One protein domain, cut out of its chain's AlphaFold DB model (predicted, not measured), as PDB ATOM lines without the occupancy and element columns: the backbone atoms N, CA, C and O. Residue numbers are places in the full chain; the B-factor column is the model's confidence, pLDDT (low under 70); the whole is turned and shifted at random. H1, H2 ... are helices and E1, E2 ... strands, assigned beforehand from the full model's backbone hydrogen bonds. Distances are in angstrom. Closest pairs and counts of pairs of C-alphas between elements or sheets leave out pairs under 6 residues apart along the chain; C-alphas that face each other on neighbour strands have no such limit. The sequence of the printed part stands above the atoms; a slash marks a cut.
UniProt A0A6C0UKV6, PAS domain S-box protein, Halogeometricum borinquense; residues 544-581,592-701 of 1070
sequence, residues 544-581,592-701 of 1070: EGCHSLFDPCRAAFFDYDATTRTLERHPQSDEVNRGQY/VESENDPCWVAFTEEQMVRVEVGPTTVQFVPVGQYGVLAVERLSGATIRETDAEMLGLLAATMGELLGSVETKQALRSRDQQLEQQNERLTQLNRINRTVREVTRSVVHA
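AT A GLANCE: This is residues 544 to 581 and 592 to 701 of the 1070 residues of the protein "PAS domain S-box protein" of Halogeometricum borinquense (UniProt A0A6C0UKV6). A compact head carries one very long straight arm: in the head a five-stranded sheet curls round the short helix H3, and the helix H4 packs on the sheet's other face with residues 644 to 655, then runs on far beyond it, residues 660 to 701 standing free. The short helices H1 and H2 are on the same face as H4. The printed part has 148 residues, with four named helices and five named strands that follow along the chain as H1 E1 E2 H2 H3 E3 E4 E5 H4; the sheet, in the order E2 E1 E5 E4 E3, is antiparallel throughout, and the class is mixed, helices and strands. The whole is extended, a rod spanning 97 by 32 by 27 A, with a radius of gyration of the C-alphas of 26.3 A.

IN THESE COORDINATES: The sheet's strands are E2, residues 566 to 569; E1, residues 553 to 561, 26.2 A long from C-alpha 553 at (164.889, 136.721, -85.452); E5, residues 627 to 633, 20.1 A; E4, residues 616 to 622, 20.2 A; and E3, residues 609 to 613, 12.8 A. The short helices are H1, residues 544 to 550, H2, residues 571 to 580, and H3, residues 598 to 604. H4, residues 641 to 699, measures 86.5 A, from C-alpha 641 at (172.208, 134.626, -71.010) to C-alpha 699 at (179.987, 60.882, -115.590).

HOW THE PARTS SIT: The sheet is strongly twisted and curled like part of a barrel, with E2 and E3 as edge strands. E1 and E2 form a hairpin, with N 568 and O 559 2.9 A apart. E1 and E5 are antiparallel neighbours, with N 556 and O 630 2.9 A apart. E3, E4 and E5 form a meander, each strand the antiparallel neighbour of the one before, with N 611 and O 618 2.9 A apart and N 621 and O 629 2.8 A apart; these four N and O pairs are within hydrogen-bond range. There are three layers, helices on both faces of the sheet: H1 and H4 on one face, H3 on the other. The closest C-alphas of H3 and E4 are those of Phe 603 and Pro 622, 5.1 A apart. H4 has a height over the sheet of 9.5 A; its closest C-alpha pair with E5 is Ala 651 and Leu 629, 6.5 A apart. H1 lies over E1 at a height over the sheet of 8.0 A. H2 is over none of the strands; the C-alphas of Ser 573 and Ala 556, its closest pair with E1, are 4.9 A apart. In H1, H3 and H4 every O i to N i+4 pair is within hydrogen-bond range, in H2 3 of 6.

THE WHOLE: The C-alphas of Gly 636 and Ala 701, the two farthest apart, are 97.4 A apart. Without residues 660 to 701 the body spans 40 by 27 by 23 A. Residues 582 to 591 are not printed, and C-alphas 581 and 592 are 23.7 A apart across this cut. Of the links printed whole, none is long. The mean pLDDT of the printed part is 80.8; residues under 70 include 577 to 581 and 635 to 639.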
ATOM      1  N   GLU A 544     162.757 126.782 -87.898       88.00
ATOM      2  CA  GLU A 544     161.426 127.022 -87.308       88.00
ATOM      3  C   GLU A 544     161.485 127.101 -85.769       88.00
ATOM      4  O   GLU A 544     160.843 127.958 -85.149       88.00
ATOM      5  N   GLY A 545     162.301 126.248 -85.141       88.75
ATOM      6  CA  GLY A 545     162.582 126.271 -83.709       88.75
ATOM      7  C   GLY A 545     163.241 127.575 -83.260       88.75
ATOM      8  O   GLY A 545     162.764 128.197 -82.312       88.75
ATOM      9  N   CYS A 546     164.260 128.044 -83.989       88.94
ATOM     10  CA  CYS A 546     164.893 129.341 -83.745       88.94
ATOM     11  C   CYS A 546     163.879 130.490 -83.847       88.94
ATOM     12  O   CYS A 546     163.749 131.260 -82.898       88.94
ATOM     13  N   HIS A 547     163.106 130.569 -84.937       85.25
ATOM     14  CA  HIS A 547     162.066 131.596 -85.095       85.25
ATOM     15  C   HIS A 547     161.027 131.570 -83.962       85.25
ATOM     16  O   HIS A 547     160.536 132.619 -83.567       85.25
ATOM     17  N   SER A 548     160.721 130.396 -83.403       83.69
ATOM     18  CA  SER A 548     159.751 130.248 -82.305       83.69
ATOM     19  C   SER A 548     160.290 130.655 -80.931       83.69
ATOM     20  O   SER A 548     159.518 131.071 -80.072       83.69
ATOM     21  N   LEU A 549     161.594 130.481 -80.698       84.69
ATOM     22  CA  LEU A 549     162.254 130.756 -79.417       84.69
ATOM     23  C   LEU A 549     162.820 132.180 -79.331       84.69
ATOM     24  O   LEU A 549     163.018 132.696 -78.233       84.69
ATOM     25  N   PHE A 550     163.095 132.809 -80.477       83.69
ATOM     26  CA  PHE A 550     163.916 134.017 -80.558       83.69
ATOM     27  C   PHE A 550     163.258 135.202 -81.287       83.69
ATOM     28  O   PHE A 550     163.940 136.205 -81.523       83.69
ATOM     29  N   ASP A 551     161.962 135.111 -81.610       77.00
ATOM     30  CA  ASP A 551     161.182 136.150 -82.300       77.00
ATOM     31  C   ASP A 551     161.366 137.555 -81.670       77.00
ATOM     32  O   ASP A 551     161.242 137.690 -80.448       77.00
ATOM     33  N   PRO A 552     161.656 138.615 -82.453       78.88
ATOM     34  CA  PRO A 552     161.934 138.625 -83.890       78.88
ATOM     35  C   PRO A 552     163.395 138.271 -84.233       78.88
ATOM     36  O   PRO A 552     164.332 139.031 -83.957       78.88
ATOM     37  N   CYS A 553     163.587 137.146 -84.929       84.06
ATOM     38  CA  CYS A 553     164.889 136.721 -85.452       84.06
ATOM     39  C   CYS A 553     164.828 136.191 -86.889       84.06
ATOM     40  O   CYS A 553     163.778 135.772 -87.383       84.06
ATOM     41  N   ARG A 554     166.002 136.112 -87.521       84.31
ATOM     42  CA  ARG A 554     166.264 135.352 -88.752       84.31
ATOM     43  C   ARG A 554     167.293 134.267 -88.454       84.31
ATOM     44  O   ARG A 554     168.275 134.557 -87.778       84.31
ATOM     45  N   ALA A 555     167.085 133.048 -88.942       88.31
ATOM     46  CA  ALA A 555     167.981 131.917 -88.695       88.31
ATOM     47  C   ALA A 555     168.358 131.215 -90.007       88.31
ATOM     48  O   ALA A 555     167.511 131.067 -90.884       88.31
ATOM     49  N   ALA A 556     169.612 130.795 -90.160       89.62
ATOM     50  CA  ALA A 556     170.096 130.080 -91.340       89.62
ATOM     51  C   ALA A 556     171.188 129.074 -90.964       89.62
ATOM     52  O   ALA A 556     172.011 129.351 -90.092       89.62
ATOM     53  N   PHE A 557     171.216 127.933 -91.648       92.81
ATOM     54  CA  PHE A 557     172.284 126.944 -91.526       92.81
ATOM     55  C   PHE A 557     173.243 127.037 -92.718       92.81
ATOM     56  O   PHE A 557     172.814 127.248 -93.856       92.81
ATOM     57  N   PHE A 558     174.536 126.884 -92.441       90.75
ATOM     58  CA  PHE A 558     175.601 126.778 -93.430       90.75
ATOM     59  C   PHE A 558     176.264 125.404 -93.300       90.75
ATOM     60  O   PHE A 558     176.953 125.173 -92.309       90.75
ATOM     61  N   ASP A 559     176.055 124.519 -94.272       90.12
ATOM     62  CA  ASP A 559     176.705 123.212 -94.377       90.12
ATOM     63  C   ASP A 559     178.203 123.347 -94.637       90.12
ATOM     64  O   ASP A 559     178.640 124.265 -95.334       90.12
ATOM     65  N   TYR A 560     178.982 122.381 -94.157       91.56
ATOM     66  CA  TYR A 560     180.381 122.210 -94.531       91.56
ATOM     67  C   TYR A 560     180.548 121.112 -95.595       91.56
ATOM     68  O   TYR A 560     180.434 119.923 -95.290       91.56
ATOM     69  N   ASP A 561     180.892 121.484 -96.833       86.25
ATOM     70  CA  ASP A 561     181.361 120.510 -97.829       86.25
ATOM     71  C   ASP A 561     182.866 120.270 -97.638       86.25
ATOM     72  O   ASP A 561     183.713 121.112 -97.943       86.25
ATOM     73  N   ALA A 562     183.221 119.078 -97.157       82.75
ATOM     74  CA  ALA A 562     184.607 118.662 -96.942       82.75
ATOM     75  C   ALA A 562     185.442 118.528 -98.240       82.75
ATOM     76  O   ALA A 562     186.674 118.425 -98.173       82.75
ATOM     77  N   THR A 563     184.794 118.515 -99.410       83.25
ATOM     78  CA  THR A 563     185.402 118.371-100.743       83.25
ATOM     79  C   THR A 563     185.964 119.698-101.245       83.25
ATOM     80  O   THR A 563     187.131 119.772-101.638       83.25
ATOM     81  N   THR A 564     185.139 120.744-101.218       82.94
ATOM     82  CA  THR A 564     185.496 122.137-101.538       82.94
ATOM     83  C   THR A 564     186.198 122.827-100.371       82.94
ATOM     84  O   THR A 564     187.054 123.681-100.595       82.94
ATOM     85  N   ARG A 565     185.873 122.412 -99.137       83.00
ATOM     86  CA  ARG A 565     186.192 123.074 -97.863       83.00
ATOM     87  C   ARG A 565     185.553 124.456 -97.752       83.00
ATOM     88  O   ARG A 565     186.195 125.400 -97.301       83.00
ATOM     89  N   THR A 566     184.300 124.563 -98.172       85.00
ATOM     90  CA  THR A 566     183.481 125.774 -98.056       85.00
ATOM     91  C   THR A 566     182.391 125.589 -97.006       85.00
ATOM     92  O   THR A 566     181.898 124.479 -96.799       85.00
ATOM     93  N   LEU A 567     182.004 126.689 -96.351       86.06
ATOM     94  CA  LEU A 567     180.710 126.779 -95.673       86.06
ATOM     95  C   LEU A 567     179.699 127.407 -96.641       86.06
ATOM     96  O   LEU A 567     179.875 128.554 -97.072       86.06
ATOM     97  N   GLU A 568     178.657 126.657 -96.992       86.50
ATOM     98  CA  GLU A 568     177.638 127.026 -97.985       86.50
ATOM     99  C   GLU A 568     176.239 126.962 -97.375       86.50
ATOM    100  O   GLU A 568     175.961 126.147 -96.508       86.50
ATOM    101  N   ARG A 569     175.342 127.868 -97.773       85.25
ATOM    102  CA  ARG A 569     174.025 127.989 -97.134       85.25
ATOM    103  C   ARG A 569     173.110 126.820 -97.514       85.25
ATOM    104  O   ARG A 569     172.804 126.652 -98.694       85.25
ATOM    105  N   HIS A 570     172.568 126.114 -96.519       89.00
ATOM    106  CA  HIS A 570     171.618 125.026 -96.759       89.00
ATOM    107  C   HIS A 570     170.356 125.555 -97.467       89.00
ATOM    108  O   HIS A 570     169.725 126.473 -96.924       89.00
ATOM    109  N   PRO A 571     169.909 124.983 -98.605       84.31
ATOM    110  CA  PRO A 571     168.812 125.537 -99.411       84.31
ATOM    111  C   PRO A 571     167.485 125.742 -98.662       84.31
ATOM    112  O   PRO A 571     166.770 126.714 -98.920       84.31
ATOM    113  N   GLN A 572     167.168 124.863 -97.702       83.81
ATOM    114  CA  GLN A 572     165.976 125.005 -96.850       83.81
ATOM    115  C   GLN A 572     165.991 126.275 -95.981       83.81
ATOM    116  O   GLN A 572     164.924 126.796 -95.657       83.81
ATOM    117  N   SER A 573     167.169 126.826 -95.654       83.19
ATOM    118  CA  SER A 573     167.283 128.047 -94.843       83.19
ATOM    119  C   SER A 573     166.517 129.211 -95.460       83.19
ATOM    120  O   SER A 573     165.779 129.917 -94.773       83.19
ATOM    121  N   ASP A 574     166.638 129.397 -96.773       69.81
ATOM    122  CA  ASP A 574     165.963 130.498 -97.453       69.81
ATOM    123  C   ASP A 574     164.493 130.184 -97.746       69.81
ATOM    124  O   ASP A 574     163.706 131.107 -97.935       69.81
ATOM    125  N   GLU A 575     164.099 128.908 -97.781       68.06
ATOM    126  CA  GLU A 575     162.705 128.504 -97.982       68.06
ATOM    127  C   GLU A 575     161.836 128.833 -96.762       68.06
ATOM    128  O   GLU A 575     160.779 129.446 -96.931       68.06
ATOM    129  N   VAL A 576     162.326 128.564 -95.545       70.81
ATOM    130  CA  VAL A 576     161.643 128.956 -94.297       70.81
ATOM    131  C   VAL A 576     161.589 130.483 -94.151       70.81
ATOM    132  O   VAL A 576     160.507 131.053 -93.991       70.81
ATOM    133  N   ASN A 577     162.725 131.182 -94.294       69.94
ATOM    134  CA  ASN A 577     162.772 132.644 -94.126       69.94
ATOM    135  C   ASN A 577     161.870 133.396 -95.126       69.94
ATOM    136  O   ASN A 577     161.244 134.394 -94.753       69.94
ATOM    137  N   ARG A 578     161.749 132.908 -96.375       60.28
ATOM    138  CA  ARG A 578     160.846 133.471 -97.402       60.28
ATOM    139  C   ARG A 578     159.364 133.432 -97.003       60.28
ATOM    140  O   ARG A 578     158.583 134.206 -97.556       60.28
ATOM    141  N   GLY A 579     158.971 132.572 -96.059       53.69
ATOM    142  CA  GLY A 579     157.610 132.508 -95.525       53.69
ATOM    143  C   GLY A 579     157.275 133.594 -94.492       53.69
ATOM    144  O   GLY A 579     156.108 133.965 -94.375       53.69
ATOM    145  N   GLN A 580     158.271 134.122 -93.766       52.06
ATOM    146  CA  GLN A 580     158.060 135.033 -92.627       52.06
ATOM    147  C   GLN A 580     158.512 136.483 -92.860       52.06
ATOM    148  O   GLN A 580     157.862 137.395 -92.347       52.06
ATOM    149  N   TYR A 581     159.578 136.739 -93.632       53.81
ATOM    150  CA  TYR A 581     160.152 138.088 -93.761       53.81
ATOM    151  C   TYR A 581     160.332 138.536 -95.219       53.81
ATOM    152  O   TYR A 581     160.965 137.871 -96.031       53.81
ATOM    153  N   VAL A 592     181.643 130.761 -97.983       66.75
ATOM    154  CA  VAL A 592     182.589 131.341 -97.022       66.75
ATOM    155  C   VAL A 592     183.922 130.592 -97.101       66.75
ATOM    156  O   VAL A 592     184.058 129.494 -96.571       66.75
ATOM    157  N   GLU A 593     184.901 131.215 -97.766       59.28
ATOM    158  CA  GLU A 593     186.278 130.712 -97.965       59.28
ATOM    159  C   GLU A 593     187.333 131.395 -97.059       59.28
ATOM    160  O   GLU A 593     188.524 131.095 -97.141       59.28
ATOM    161  N   SER A 594     186.945 132.385 -96.245       71.44
ATOM    162  CA  SER A 594     187.890 133.273 -95.548       71.44
ATOM    163  C   SER A 594     188.119 132.872 -94.091       71.44
ATOM    164  O   SER A 594     187.194 132.934 -93.285       71.44
ATOM    165  N   GLU A 595     189.380 132.615 -93.726       70.81
ATOM    166  CA  GLU A 595     189.824 132.318 -92.348       70.81
ATOM    167  C   GLU A 595     189.432 133.390 -91.310       70.81
ATOM    168  O   GLU A 595     189.410 133.113 -90.118       70.81
ATOM    169  N   ASN A 596     189.126 134.619 -91.749       75.88
ATOM    170  CA  ASN A 596     188.730 135.735 -90.879       75.88
ATOM    171  C   ASN A 596     187.208 135.979 -90.859       75.88
ATOM    172  O   ASN A 596     186.761 137.007 -90.349       75.88
ATOM    173  N   ASP A 597     186.402 135.106 -91.469       83.25
ATOM    174  CA  ASP A 597     184.949 135.251 -91.444       83.25
ATOM    175  C   ASP A 597     184.357 134.723 -90.125       83.25
ATOM    176  O   ASP A 597     184.661 133.591 -89.759       83.25
ATOM    177  N   PRO A 598     183.468 135.459 -89.432       83.31
ATOM    178  CA  PRO A 598     182.862 134.998 -88.180       83.31
ATOM    179  C   PRO A 598     182.157 133.637 -88.258       83.31
ATOM    180  O   PRO A 598     182.129 132.917 -87.264       83.31
ATOM    181  N   CYS A 599     181.619 133.266 -89.427       83.75
ATOM    182  CA  CYS A 599     181.032 131.945 -89.646       83.75
ATOM    183  C   CYS A 599     182.121 130.858 -89.692       83.75
ATOM    184  O   CYS A 599     182.012 129.836 -89.021       83.75
ATOM    185  N   TRP A 600     183.216 131.112 -90.415       87.25
ATOM    186  CA  TRP A 600     184.353 130.194 -90.502       87.25
ATOM    187  C   TRP A 600     185.071 130.033 -89.157       87.25
ATOM    188  O   TRP A 600     185.338 128.911 -88.739       87.25
ATOM    189  N   VAL A 601     185.307 131.137 -88.442       86.12
ATOM    190  CA  VAL A 601     185.920 131.134 -87.103       86.12
ATOM    191  C   VAL A 601     185.086 130.300 -86.125       86.12
ATOM    192  O   VAL A 601     185.642 129.431 -85.460       86.12
ATOM    193  N   ALA A 602     183.756 130.479 -86.097       88.62
ATOM    194  CA  ALA A 602     182.866 129.689 -85.238       88.62
ATOM    195  C   ALA A 602     182.941 128.178 -85.521       88.62
ATOM    196  O   ALA A 602     182.873 127.376 -84.590       88.62
ATOM    197  N   PHE A 603     183.115 127.792 -86.791       90.56
ATOM    198  CA  PHE A 603     183.332 126.401 -87.189       90.56
ATOM    199  C   PHE A 603     184.701 125.877 -86.731       90.56
ATOM    200  O   PHE A 603     184.776 124.829 -86.097       90.56
ATOM    201  N   THR A 604     185.786 126.604 -87.016       88.25
ATOM    202  CA  THR A 604     187.157 126.115 -86.775       88.25
ATOM    203  C   THR A 604     187.638 126.215 -85.330       88.25
ATOM    204  O   THR A 604     188.560 125.493 -84.960       88.25
ATOM    205  N   GLU A 605     187.058 127.105 -84.522       89.06
ATOM    206  CA  GLU A 605     187.382 127.244 -83.092       89.06
ATOM    207  C   GLU A 605     186.402 126.479 -82.181       89.06
ATOM    208  O   GLU A 605     186.587 126.471 -80.966       89.06
ATOM    209  N   GLU A 606     185.373 125.835 -82.754       87.69
ATOM    210  CA  GLU A 606     184.295 125.120 -82.050       87.69
ATOM    211  C   GLU A 606     183.596 125.966 -80.955       87.69
ATOM    212  O   GLU A 606     183.149 125.454 -79.927       87.69
ATOM    213  N   GLN A 607     183.470 127.284 -81.171       90.38
ATOM    214  CA  GLN A 607     182.902 128.234 -80.202       90.38
ATOM    215  C   GLN A 607     181.854 129.175 -80.810       90.38
ATOM    216  O   GLN A 607     181.853 129.471 -82.003       90.38
ATOM    217  N   MET A 608     180.950 129.678 -79.960       89.62
ATOM    218  CA  MET A 608     179.954 130.672 -80.362       89.62
ATOM    219  C   MET A 608     180.614 132.032 -80.620       89.62
ATOM    220  O   MET A 608     181.100 132.675 -79.691       89.62
ATOM    221  N   VAL A 609     180.528 132.527 -81.856       89.56
ATOM    222  CA  VAL A 609     180.993 133.872 -82.226       89.56
ATOM    223  C   VAL A 609     179.799 134.826 -82.292       89.56
ATOM    224  O   VAL A 609     178.845 134.598 -83.035       89.56
ATOM    225  N   ARG A 610     179.846 135.922 -81.524       87.25
ATOM    226  CA  ARG A 610     178.844 137.002 -81.557       87.25
ATOM    227  C   ARG A 610     179.396 138.215 -82.307       87.25
ATOM    228  O   ARG A 610     180.517 138.640 -82.047       87.25
ATOM    229  N   VAL A 611     178.594 138.788 -83.204       84.62
ATOM    230  CA  VAL A 611     178.949 139.959 -84.020       84.62
ATOM    231  C   VAL A 611     177.825 140.990 -83.978       84.62
ATOM    232  O   VAL A 611     176.667 140.663 -84.232       84.62
ATOM    233  N   GLU A 612     178.163 142.245 -83.702       80.62
ATOM    234  CA  GLU A 612     177.239 143.379 -83.806       80.62
ATOM    235  C   GLU A 612     177.300 143.970 -85.223       80.62
ATOM    236  O   GLU A 612     178.374 144.306 -85.726       80.62
ATOM    237  N   VAL A 613     176.146 144.092 -85.887       71.31
ATOM    238  CA  VAL A 613     176.035 144.533 -87.288       71.31
ATOM    239  C   VAL A 613     175.116 145.752 -87.357       71.31
ATOM    240  O   VAL A 613     173.960 145.700 -87.768       71.31
ATOM    241  N   GLY A 614     175.635 146.894 -86.905       74.31
ATOM    242  CA  GLY A 614     174.827 148.102 -86.751       74.31
ATOM    243  C   GLY A 614     173.844 147.933 -85.585       74.31
ATOM    244  O   GLY A 614     174.309 147.808 -84.457       74.31
ATOM    245  N   PRO A 615     172.513 147.954 -85.801       69.12
ATOM    246  CA  PRO A 615     171.528 147.817 -84.731       69.12
ATOM    247  C   PRO A 615     171.014 146.372 -84.540       69.12
ATOM    248  O   PRO A 615     170.057 146.176 -83.787       69.12
ATOM    249  N   THR A 616     171.580 145.374 -85.234       75.38
ATOM    250  CA  THR A 616     171.283 143.939 -85.049       75.38
ATOM    251  C   THR A 616     172.485 143.191 -84.465       75.38
ATOM    252  O   THR A 616     173.627 143.645 -84.544       75.38
ATOM    253  N   THR A 617     172.230 142.041 -83.837       82.44
ATOM    254  CA  THR A 617     173.272 141.141 -83.309       82.44
ATOM    255  C   THR A 617     173.128 139.773 -83.954       82.44
ATOM    256  O   THR A 617     172.027 139.224 -83.979       82.44
ATOM    257  N   VAL A 618     174.234 139.216 -84.443       86.31
ATOM    258  CA  VAL A 618     174.303 137.882 -85.047       86.31
ATOM    259  C   VAL A 618     175.109 136.954 -84.140       86.31
ATOM    260  O   VAL A 618     176.185 137.322 -83.668       86.31
ATOM    261  N   GLN A 619     174.594 135.752 -83.894       89.38
ATOM    262  CA  GLN A 619     175.290 134.670 -83.195       89.38
ATOM    263  C   GLN A 619     175.526 133.520 -84.177       89.38
ATOM    264  O   GLN A 619     174.572 133.009 -84.759       89.38
ATOM    265  N   PHE A 620     176.786 133.129 -84.356       90.88
ATOM    266  CA  PHE A 620     177.218 131.963 -85.128       90.88
ATOM    267  C   PHE A 620     177.574 130.841 -84.153       90.88
ATOM    268  O   PHE A 620     178.325 131.079 -83.204       90.88
ATOM    269  N   VAL A 621     177.031 129.641 -84.357       94.12
ATOM    270  CA  VAL A 621     177.189 128.493 -83.451       94.12
ATOM    271  C   VAL A 621     177.532 127.234 -84.255       94.12
ATOM    272  O   VAL A 621     176.789 126.906 -85.183       94.12
ATOM    273  N   PRO A 622     178.624 126.519 -83.937       95.00
ATOM    274  CA  PRO A 622     178.996 125.298 -84.647       95.00
ATOM    275  C   PRO A 622     177.993 124.163 -84.404       95.00
ATOM    276  O   PRO A 622     177.494 123.967 -83.297       95.00
ATOM    277  N   VAL A 623     177.746 123.376 -85.449       94.75
ATOM    278  CA  VAL A 623     176.866 122.194 -85.470       94.75
ATOM    279  C   VAL A 623     177.752 120.946 -85.600       94.75
ATOM    280  O   VAL A 623     177.617 120.122 -86.505       94.75
ATOM    281  N   GLY A 624     178.754 120.853 -84.719       90.50
ATOM    282  CA  GLY A 624     179.846 119.882 -84.830       90.50
ATOM    283  C   GLY A 624     180.525 119.938 -86.205       90.50
ATOM    284  O   GLY A 624     180.717 121.012 -86.767       90.50
ATOM    285  N   GLN A 625     180.825 118.770 -86.778       89.69
ATOM    286  CA  GLN A 625     181.456 118.649 -88.102       89.69
ATOM    287  C   GLN A 625     180.573 119.076 -89.293       89.69
ATOM    288  O   GLN A 625     181.074 119.128 -90.413       89.69
ATOM    289  N   TYR A 626     179.274 119.324 -89.087       91.88
ATOM    290  CA  TYR A 626     178.314 119.485 -90.188       91.88
ATOM    291  C   TYR A 626     178.210 120.911 -90.725       91.88
ATOM    292  O   TYR A 626     177.786 121.085 -91.863       91.88
ATOM    293  N   GLY A 627     178.563 121.926 -89.931       92.62
ATOM    294  CA  GLY A 627     178.415 123.317 -90.349       92.62
ATOM    295  C   GLY A 627     178.187 124.299 -89.204       92.62
ATOM    296  O   GLY A 627     178.587 124.051 -88.066       92.62
ATOM    297  N   VAL A 628     177.523 125.418 -89.502       93.25
ATOM    298  CA  VAL A 628     177.269 126.523 -88.559       93.25
ATOM    299  C   VAL A 628     175.828 127.017 -88.651       93.25
ATOM    300  O   VAL A 628     175.331 127.352 -89.726       93.25
ATOM    301  N   LEU A 629     175.167 127.125 -87.500       93.81
ATOM    302  CA  LEU A 629     173.870 127.772 -87.335       93.81
ATOM    303  C   LEU A 629     174.084 129.257 -87.014       93.81
ATOM    304  O   LEU A 629     174.740 129.598 -86.030       93.81
ATOM    305  N   ALA A 630     173.532 130.147 -87.834       90.00
ATOM    306  CA  ALA A 630     173.594 131.594 -87.649       90.00
ATOM    307  C   ALA A 630     172.208 132.158 -87.312       90.00
ATOM    308  O   ALA A 630     171.244 131.888 -88.031       90.00
ATOM    309  N   VAL A 631     172.107 132.977 -86.260       89.19
ATOM    310  CA  VAL A 631     170.860 133.650 -85.853       89.19
ATOM    311  C   VAL A 631     171.083 135.150 -85.679       89.19
ATOM    312  O   VAL A 631     171.899 135.572 -84.865       89.19
ATOM    313  N   GLU A 632     170.334 135.958 -86.430       85.69
ATOM    314  CA  GLU A 632     170.278 137.421 -86.334       85.69
ATOM    315  C   GLU A 632     169.053 137.858 -85.516       85.69
ATOM    316  O   GLU A 632     167.924 137.479 -85.831       85.69
ATOM    317  N   ARG A 633     169.259 138.699 -84.495       82.12
ATOM    318  CA  ARG A 633     168.195 139.355 -83.717       82.12
ATOM    319  C   ARG A 633     167.909 140.754 -84.252       82.12
ATOM    320  O   ARG A 633     168.832 141.558 -84.409       82.12
ATOM    321  N   LEU A 634     166.632 141.059 -84.483       72.88
ATOM    322  CA  LEU A 634     166.191 142.386 -84.915       72.88
ATOM    323  C   LEU A 634     166.089 143.356 -83.720       72.88
ATOM    324  O   LEU A 634     165.913 142.952 -82.570       72.88
ATOM    325  N   SER A 635     166.268 144.649 -83.991       60.41
ATOM    326  CA  SER A 635     166.534 145.677 -82.975       60.41
ATOM    327  C   SER A 635     165.429 145.828 -81.924       60.41
ATOM    328  O   SER A 635     164.274 146.075 -82.263       60.41
ATOM    329  N   GLY A 636     165.818 145.786 -80.646       57.12
ATOM    330  CA  GLY A 636     164.954 146.085 -79.496       57.12
ATOM    331  C   GLY A 636     164.895 144.985 -78.433       57.12
ATOM    332  O   GLY A 636     164.476 145.256 -77.315       57.12
ATOM    333  N   ALA A 637     165.345 143.768 -78.752       55.19
ATOM    334  CA  ALA A 637     165.391 142.655 -77.808       55.19
ATOM    335  C   ALA A 637     166.720 142.610 -77.030       55.19
ATOM    336  O   ALA A 637     167.792 142.478 -77.623       55.19
ATOM    337  N   THR A 638     166.650 142.654 -75.697       58.28
ATOM    338  CA  THR A 638     167.790 142.352 -74.817       58.28
ATOM    339  C   THR A 638     168.054 140.846 -74.835       58.28
ATOM    340  O   THR A 638     167.194 140.067 -74.425       58.28
ATOM    341  N   ILE A 639     169.230 140.424 -75.307       64.75
ATOM    342  CA  ILE A 639     169.614 139.003 -75.340       64.75
ATOM    343  C   ILE A 639     169.873 138.528 -73.906       64.75
ATOM    344  O   ILE A 639     170.775 139.044 -73.245       64.75
ATOM    345  N   ARG A 640     169.105 137.538 -73.437       71.81
ATOM    346  CA  ARG A 640     169.329 136.907 -72.125       71.81
ATOM    347  C   ARG A 640     170.502 135.928 -72.196       71.81
ATOM    348  O   ARG A 640     170.797 135.387 -73.258       71.81
ATOM    349  N   GLU A 641     171.144 135.643 -71.068       70.31
ATOM    350  CA  GLU A 641     172.208 134.626 -71.010       70.31
ATOM    351  C   GLU A 641     171.672 133.232 -71.394       70.31
ATOM    352  O   GLU A 641     172.258 132.536 -72.225       70.31
ATOM    353  N   THR A 642     170.459 132.907 -70.937       72.38
ATOM    354  CA  THR A 642     169.695 131.714 -71.335       72.38
ATOM    355  C   THR A 642     169.403 131.623 -72.838       72.38
ATOM    356  O   THR A 642     169.256 130.515 -73.349       72.38
ATOM    357  N   ASP A 643     169.370 132.730 -73.589       78.50
ATOM    358  CA  ASP A 643     169.182 132.677 -75.047       78.50
ATOM    359  C   ASP A 643     170.405 132.066 -75.754       78.50
ATOM    360  O   ASP A 643     170.262 131.388 -76.773       78.50
ATOM    361  N   ALA A 644     171.609 132.272 -75.205       79.88
ATOM    362  CA  ALA A 644     172.828 131.648 -75.708       79.88
ATOM    363  C   ALA A 644     172.894 130.155 -75.339       79.88
ATOM    364  O   ALA A 644     173.257 129.347 -76.194       79.88
ATOM    365  N   GLU A 645     172.470 129.779 -74.121       83.25
ATOM    366  CA  GLU A 645     172.326 128.368 -73.715       83.25
ATOM    367  C   GLU A 645     171.359 127.617 -74.650       83.25
ATOM    368  O   GLU A 645     171.693 126.552 -75.174       83.25
ATOM    369  N   MET A 646     170.178 128.193 -74.913       85.94
ATOM    370  CA  MET A 646     169.162 127.599 -75.790       85.94
ATOM    371  C   MET A 646     169.661 127.421 -77.227       85.94
ATOM    372  O   MET A 646     169.459 126.358 -77.814       85.94
ATOM    373  N   LEU A 647     170.327 128.433 -77.796       88.62
ATOM    374  CA  LEU A 647     170.855 128.344 -79.159       88.62
ATOM    375  C   LEU A 647     171.991 127.311 -79.265       88.62
ATOM    376  O   LEU A 647     172.056 126.576 -80.250       88.62
ATOM    377  N   GLY A 648     172.833 127.205 -78.231       88.44
ATOM    378  CA  GLY A 648     173.838 126.149 -78.112       88.44
ATOM    379  C   GLY A 648     173.219 124.748 -78.094       88.44
ATOM    380  O   GLY A 648     173.666 123.874 -78.836       88.44
ATOM    381  N   LEU A 649     172.147 124.539 -77.318       90.44
ATOM    382  CA  LEU A 649     171.471 123.239 -77.265       90.44
ATOM    383  C   LEU A 649     170.781 122.882 -78.590       90.44
ATOM    384  O   LEU A 649     170.841 121.724 -79.003       90.44
ATOM    385  N   LEU A 650     170.172 123.850 -79.286       91.44
ATOM    386  CA  LEU A 650     169.607 123.630 -80.625       91.44
ATOM    387  C   LEU A 650     170.687 123.190 -81.621       91.44
ATOM    388  O   LEU A 650     170.490 122.197 -82.318       91.44
ATOM    389  N   ALA A 651     171.835 123.875 -81.656       92.88
ATOM    390  CA  ALA A 651     172.951 123.532 -82.538       92.88
ATOM    391  C   ALA A 651     173.557 122.150 -82.221       92.88
ATOM    392  O   ALA A 651     173.806 121.360 -83.132       92.88
ATOM    393  N   ALA A 652     173.720 121.809 -80.938       91.88
ATOM    394  CA  ALA A 652     174.178 120.484 -80.519       91.88
ATOM    395  C   ALA A 652     173.180 119.378 -80.916       91.88
ATOM    396  O   ALA A 652     173.562 118.395 -81.551       91.88
ATOM    397  N   THR A 653     171.887 119.577 -80.628       93.56
ATOM    398  CA  THR A 653     170.814 118.633 -80.998       93.56
ATOM    399  C   THR A 653     170.737 118.455 -82.517       93.56
ATOM    400  O   THR A 653     170.569 117.342 -83.008       93.56
ATOM    401  N   MET A 654     170.900 119.539 -83.281       94.69
ATOM    402  CA  MET A 654     170.960 119.504 -84.740       94.69
ATOM    403  C   MET A 654     172.120 118.625 -85.234       94.69
ATOM    404  O   MET A 654     171.902 117.767 -86.089       94.69
ATOM    405  N   GLY A 655     173.321 118.770 -84.663       92.38
ATOM    406  CA  GLY A 655     174.492 117.961 -85.021       92.38
ATOM    407  C   GLY A 655     174.323 116.470 -84.710       92.38
ATOM    408  O   GLY A 655     174.634 115.624 -85.552       92.38
ATOM    409  N   GLU A 656     173.765 116.131 -83.542       92.38
ATOM    410  CA  GLU A 656     173.431 114.739 -83.197       92.38
ATOM    411  C   GLU A 656     172.404 114.135 -84.165       92.38
ATOM    412  O   GLU A 656     172.536 112.982 -84.582       92.38
ATOM    413  N   LEU A 657     171.387 114.907 -84.560       93.44
ATOM    414  CA  LEU A 657     170.337 114.440 -85.462       93.44
ATOM    415  C   LEU A 657     170.820 114.282 -86.905       93.44
ATOM    416  O   LEU A 657     170.473 113.276 -87.527       93.44
ATOM    417  N   LEU A 658     171.655 115.192 -87.416       92.56
ATOM    418  CA  LEU A 658     172.300 115.043 -88.726       92.56
ATOM    419  C   LEU A 658     173.149 113.762 -88.773       92.56
ATOM    420  O   LEU A 658     172.930 112.922 -89.646       92.56
ATOM    421  N   GLY A 659     174.005 113.531 -87.771       88.81
ATOM    422  CA  GLY A 659     174.789 112.292 -87.673       88.81
ATOM    423  C   GLY A 659     173.938 111.033 -87.470       88.81
ATOM    424  O   GLY A 659     174.260 109.963 -87.993       88.81
ATOM    425  N   SER A 660     172.807 111.142 -86.765       87.50
ATOM    426  CA  SER A 660     171.838 110.051 -86.623       87.50
ATOM    427  C   SER A 660     171.179 109.697 -87.961       87.50
ATOM    428  O   SER A 660     171.038 108.516 -88.280       87.50
ATOM    429  N   VAL A 661     170.789 110.699 -88.754       88.25
ATOM    430  CA  VAL A 661     170.223 110.530 -90.103       88.25
ATOM    431  C   VAL A 661     171.255 109.913 -91.048       88.25
ATOM    432  O   VAL A 661     170.954 108.895 -91.673       88.25
ATOM    433  N   GLU A 662     172.468 110.464 -91.104       83.62
ATOM    434  CA  GLU A 662     173.575 109.956 -91.923       83.62
ATOM    435  C   GLU A 662     173.872 108.484 -91.596       83.62
ATOM    436  O   GLU A 662     173.854 107.622 -92.478       83.62
ATOM    437  N   THR A 663     174.016 108.157 -90.307       83.88
ATOM    438  CA  THR A 663     174.254 106.782 -89.840       83.88
ATOM    439  C   THR A 663     173.106 105.842 -90.221       83.88
ATOM    440  O   THR A 663     173.351 104.729 -90.690       83.88
ATOM    441  N   LYS A 664     171.840 106.267 -90.081       80.00
ATOM    442  CA  LYS A 664     170.665 105.468 -90.490       80.00
ATOM    443  C   LYS A 664     170.630 105.227 -92.003       80.00
ATOM    444  O   LYS A 664     170.254 104.135 -92.427       80.00
ATOM    445  N   GLN A 665     171.011 106.212 -92.817       78.06
ATOM    446  CA  GLN A 665     171.082 106.073 -94.276       78.06
ATOM    447  C   GLN A 665     172.236 105.155 -94.703       78.06
ATOM    448  O   GLN A 665     172.033 104.274 -95.544       78.06
ATOM    449  N   ALA A 666     173.409 105.281 -94.076       76.81
ATOM    450  CA  ALA A 666     174.549 104.395 -94.294       76.81
ATOM    451  C   ALA A 666     174.237 102.937 -93.906       76.81
ATOM    452  O   ALA A 666     174.529 102.025 -94.681       76.81
ATOM    453  N   LEU A 667     173.582 102.710 -92.758       76.12
ATOM    454  CA  LEU A 667     173.136 101.379 -92.324       76.12
ATOM    455  C   LEU A 667     172.121 100.775 -93.300       76.12
ATOM    456  O   LEU A 667     172.381  99.704 -93.835       76.12
ATOM    457  N   ARG A 668     171.035 101.490 -93.637       75.06
ATOM    458  CA  ARG A 668     170.039 101.026 -94.628       75.06
ATOM    459  C   ARG A 668     170.681 100.653 -95.969       75.06
ATOM    460  O   ARG A 668     170.331  99.630 -96.552       75.06
ATOM    461  N   SER A 669     171.640 101.453 -96.438       74.62
ATOM    462  CA  SER A 669     172.369 101.196 -97.688       74.62
ATOM    463  C   SER A 669     173.263  99.955 -97.593       74.62
ATOM    464  O   SER A 669     173.362  99.179 -98.543       74.62
ATOM    465  N   ARG A 670     173.908  99.745 -96.439       73.38
ATOM    466  CA  ARG A 670     174.757  98.581 -96.161       73.38
ATOM    467  C   ARG A 670     173.941  97.297 -96.009       73.38
ATOM    468  O   ARG A 670     174.359  96.274 -96.538       73.38
ATOM    469  N   ASP A 671     172.797  97.350 -95.339       69.50
ATOM    470  CA  ASP A 671     171.917  96.194 -95.153       69.50
ATOM    471  C   ASP A 671     171.345  95.730 -96.501       69.50
ATOM    472  O   ASP A 671     171.439  94.550 -96.824       69.50
ATOM    473  N   GLN A 672     170.904  96.661 -97.360       74.06
ATOM    474  CA  GLN A 672     170.497  96.354 -98.740       74.06
ATOM    475  C   GLN A 672     171.633  95.737 -99.576       74.06
ATOM    476  O   GLN A 672     171.399  94.809-100.350       74.06
ATOM    477  N   GLN A 673     172.877  96.209 -99.419       72.31
ATOM    478  CA  GLN A 673     174.037  95.595-100.078       72.31
ATOM    479  C   GLN A 673     174.336  94.186 -99.547       72.31
ATOM    480  O   GLN A 673     174.685  93.306-100.333       72.31
ATOM    481  N   LEU A 674     174.207  93.956 -98.237       71.12
ATOM    482  CA  LEU A 674     174.418  92.644 -97.617       71.12
ATOM    483  C   LEU A 674     173.331  91.643 -98.025       71.12
ATOM    484  O   LEU A 674     173.652  90.487 -98.291       71.12
ATOM    485  N   GLU A 675     172.077  92.080 -98.126       68.19
ATOM    486  CA  GLU A 675     170.948  91.268 -98.586       68.19
ATOM    487  C   GLU A 675     171.156  90.821-100.044       68.19
ATOM    488  O   GLU A 675     171.227  89.620-100.307       68.19
ATOM    489  N   GLN A 676     171.437  91.758-100.960       70.75
ATOM    490  CA  GLN A 676     171.774  91.453-102.362       70.75
ATOM    491  C   GLN A 676     173.008  90.540-102.504       70.75
ATOM    492  O   GLN A 676     173.059  89.674-103.383       70.75
ATOM    493  N   GLN A 677     174.020  90.703-101.642       68.12
ATOM    494  CA  GLN A 677     175.188  89.814-101.619       68.12
ATOM    495  C   GLN A 677     174.829  88.404-101.131       68.12
ATOM    496  O   GLN A 677     175.313  87.432-101.711       68.12
ATOM    497  N   ASN A 678     173.966  88.267-100.119       71.62
ATOM    498  CA  ASN A 678     173.503  86.970 -99.618       71.62
ATOM    499  C   ASN A 678     172.634  86.231-100.643       71.62
ATOM    500  O   ASN A 678     172.821  85.028-100.845       71.62
ATOM    501  N   GLU A 679     171.729  86.932-101.330       70.75
ATOM    502  CA  GLU A 679     170.934  86.363-102.424       70.75
ATOM    503  C   GLU A 679     171.841  85.832-103.540       70.75
ATOM    504  O   GLU A 679     171.742  84.658-103.915       70.75
ATOM    505  N   ARG A 680     172.808  86.639-104.004       74.56
ATOM    506  CA  ARG A 680     173.754  86.213-105.046       74.56
ATOM    507  C   ARG A 680     174.655  85.062-104.598       74.56
ATOM    508  O   ARG A 680     174.899  84.144-105.377       74.56
ATOM    509  N   LEU A 681     175.139  85.064-103.354       74.44
ATOM    510  CA  LEU A 681     175.913  83.945-102.802       74.44
ATOM    511  C   LEU A 681     175.070  82.669-102.700       74.44
ATOM    512  O   LEU A 681     175.585  81.577-102.944       74.44
ATOM    513  N   THR A 682     173.780  82.783-102.389       74.12
ATOM    514  CA  THR A 682     172.850  81.645-102.357       74.12
ATOM    515  C   THR A 682     172.635  81.078-103.762       74.12
ATOM    516  O   THR A 682     172.774  79.869-103.961       74.12
ATOM    517  N   GLN A 683     172.409  81.943-104.758       73.50
ATOM    518  CA  GLN A 683     172.302  81.561-106.169       73.50
ATOM    519  C   GLN A 683     173.590  80.882-106.672       73.50
ATOM    520  O   GLN A 683     173.533  79.756-107.167       73.50
ATOM    521  N   LEU A 684     174.764  81.487-106.462       74.81
ATOM    522  CA  LEU A 684     176.061  80.926-106.870       74.81
ATOM    523  C   LEU A 684     176.368  79.567-106.226       74.81
ATOM    524  O   LEU A 684     176.906  78.679-106.896       74.81
ATOM    525  N   ASN A 685     176.027  79.376-104.946       75.75
ATOM    526  CA  ASN A 685     176.208  78.092-104.263       75.75
ATOM    527  C   ASN A 685     175.245  77.019-104.795       75.75
ATOM    528  O   ASN A 685     175.672  75.884-105.014       75.75
ATOM    529  N   ARG A 686     173.979  77.370-105.065       80.12
ATOM    530  CA  ARG A 686     172.998  76.479-105.710       80.12
ATOM    531  C   ARG A 686     173.463  76.045-107.101       80.12
ATOM    532  O   ARG A 686     173.477  74.851-107.397       80.12
ATOM    533  N   ILE A 687     173.896  77.000-107.923       78.50
ATOM    534  CA  ILE A 687     174.452  76.781-109.264       78.50
ATOM    535  C   ILE A 687     175.645  75.812-109.194       78.50
ATOM    536  O   ILE A 687     175.622  74.751-109.819       78.50
ATOM    537  N   ASN A 688     176.645  76.112-108.356       75.38
ATOM    538  CA  ASN A 688     177.828  75.259-108.168       75.38
ATOM    539  C   ASN A 688     177.480  73.847-107.680       75.38
ATOM    540  O   ASN A 688     178.149  72.881-108.055       75.38
ATOM    541  N   ARG A 689     176.465  73.718-106.820       81.00
ATOM    542  CA  ARG A 689     175.981  72.424-106.340       81.00
ATOM    543  C   ARG A 689     175.345  71.622-107.474       81.00
ATOM    544  O   ARG A 689     175.768  70.493-107.703       81.00
ATOM    545  N   THR A 690     174.414  72.230-108.208       80.19
ATOM    546  CA  THR A 690     173.690  71.592-109.319       80.19
ATOM    547  C   THR A 690     174.660  71.086-110.383       80.19
ATOM    548  O   THR A 690     174.593  69.917-110.747       80.19
ATOM    549  N   VAL A 691     175.650  71.896-110.794       79.69
ATOM    550  CA  VAL A 691     176.703  71.452-111.729       79.69
ATOM    551  C   VAL A 691     177.413  70.202-111.218       79.69
ATOM    552  O   VAL A 691     177.543  69.217-111.936       79.69
ATOM    553  N   ARG A 692     177.872  70.212-109.961       80.25
ATOM    554  CA  ARG A 692     178.651  69.101-109.391       80.25
ATOM    555  C   ARG A 692     177.821  67.834-109.205       80.25
ATOM    556  O   ARG A 692     178.375  66.744-109.322       80.25
ATOM    557  N   GLU A 693     176.533  67.959-108.902       81.44
ATOM    558  CA  GLU A 693     175.623  66.823-108.732       81.44
ATOM    559  C   GLU A 693     175.196  66.242-110.091       81.44
ATOM    560  O   GLU A 693     175.347  65.034-110.281       81.44
ATOM    561  N   VAL A 694     174.819  67.076-111.072       81.94
ATOM    562  CA  VAL A 694     174.548  66.655-112.461       81.94
ATOM    563  C   VAL A 694     175.794  66.016-113.083       81.94
ATOM    564  O   VAL A 694     175.752  64.845-113.452       81.94
ATOM    565  N   THR A 695     176.934  66.716-113.131       78.25
ATOM    566  CA  THR A 695     178.177  66.204-113.737       78.25
ATOM    567  C   THR A 695     178.641  64.905-113.084       78.25
ATOM    568  O   THR A 695     179.047  63.984-113.790       78.25
ATOM    569  N   ARG A 696     178.534  64.756-111.754       82.38
ATOM    570  CA  ARG A 696     178.850  63.477-111.096       82.38
ATOM    571  C   ARG A 696     177.878  62.373-111.518       82.38
ATOM    572  O   ARG A 696     178.342  61.280-111.824       82.38
ATOM    573  N   SER A 697     176.574  62.648-111.542       81.25
ATOM    574  CA  SER A 697     175.525  61.690-111.930       81.25
ATOM    575  C   SER A 697     175.708  61.193-113.374       81.25
ATOM    576  O   SER A 697     175.628  59.994-113.640       81.25
ATOM    577  N   VAL A 698     176.037  62.114-114.285       82.31
ATOM    578  CA  VAL A 698     176.232  61.872-115.723       82.31
ATOM    579  C   VAL A 698     177.552  61.146-116.011       82.31
ATOM    580  O   VAL A 698     177.558  60.177-116.761       82.31
ATOM    581  N   VAL A 699     178.669  61.529-115.379       77.88
ATOM    582  CA  VAL A 699     179.987  60.882-115.590       77.88
ATOM    583  C   VAL A 699     180.032  59.421-115.102       77.88
ATOM    584  O   VAL A 699     180.895  58.665-115.544       77.88
ATOM    585  N   HIS A 700     179.103  59.009-114.231       76.56
ATOM    586  CA  HIS A 700     178.945  57.616-113.779       76.56
ATOM    587  C   HIS A 700     177.843  56.845-114.535       76.56
ATOM    588  O   HIS A 700     177.483  55.743-114.123       76.56
ATOM    589  N   ALA A 701     177.280  57.402-115.609       77.94
ATOM    590  CA  ALA A 701     176.367  56.673-116.481       77.94
ATOM    591  C   ALA A 701     177.124  55.750-117.453       77.94
ATOM    592  O   ALA A 701     178.220  56.060-117.921       77.94
TER     593      ALA A 701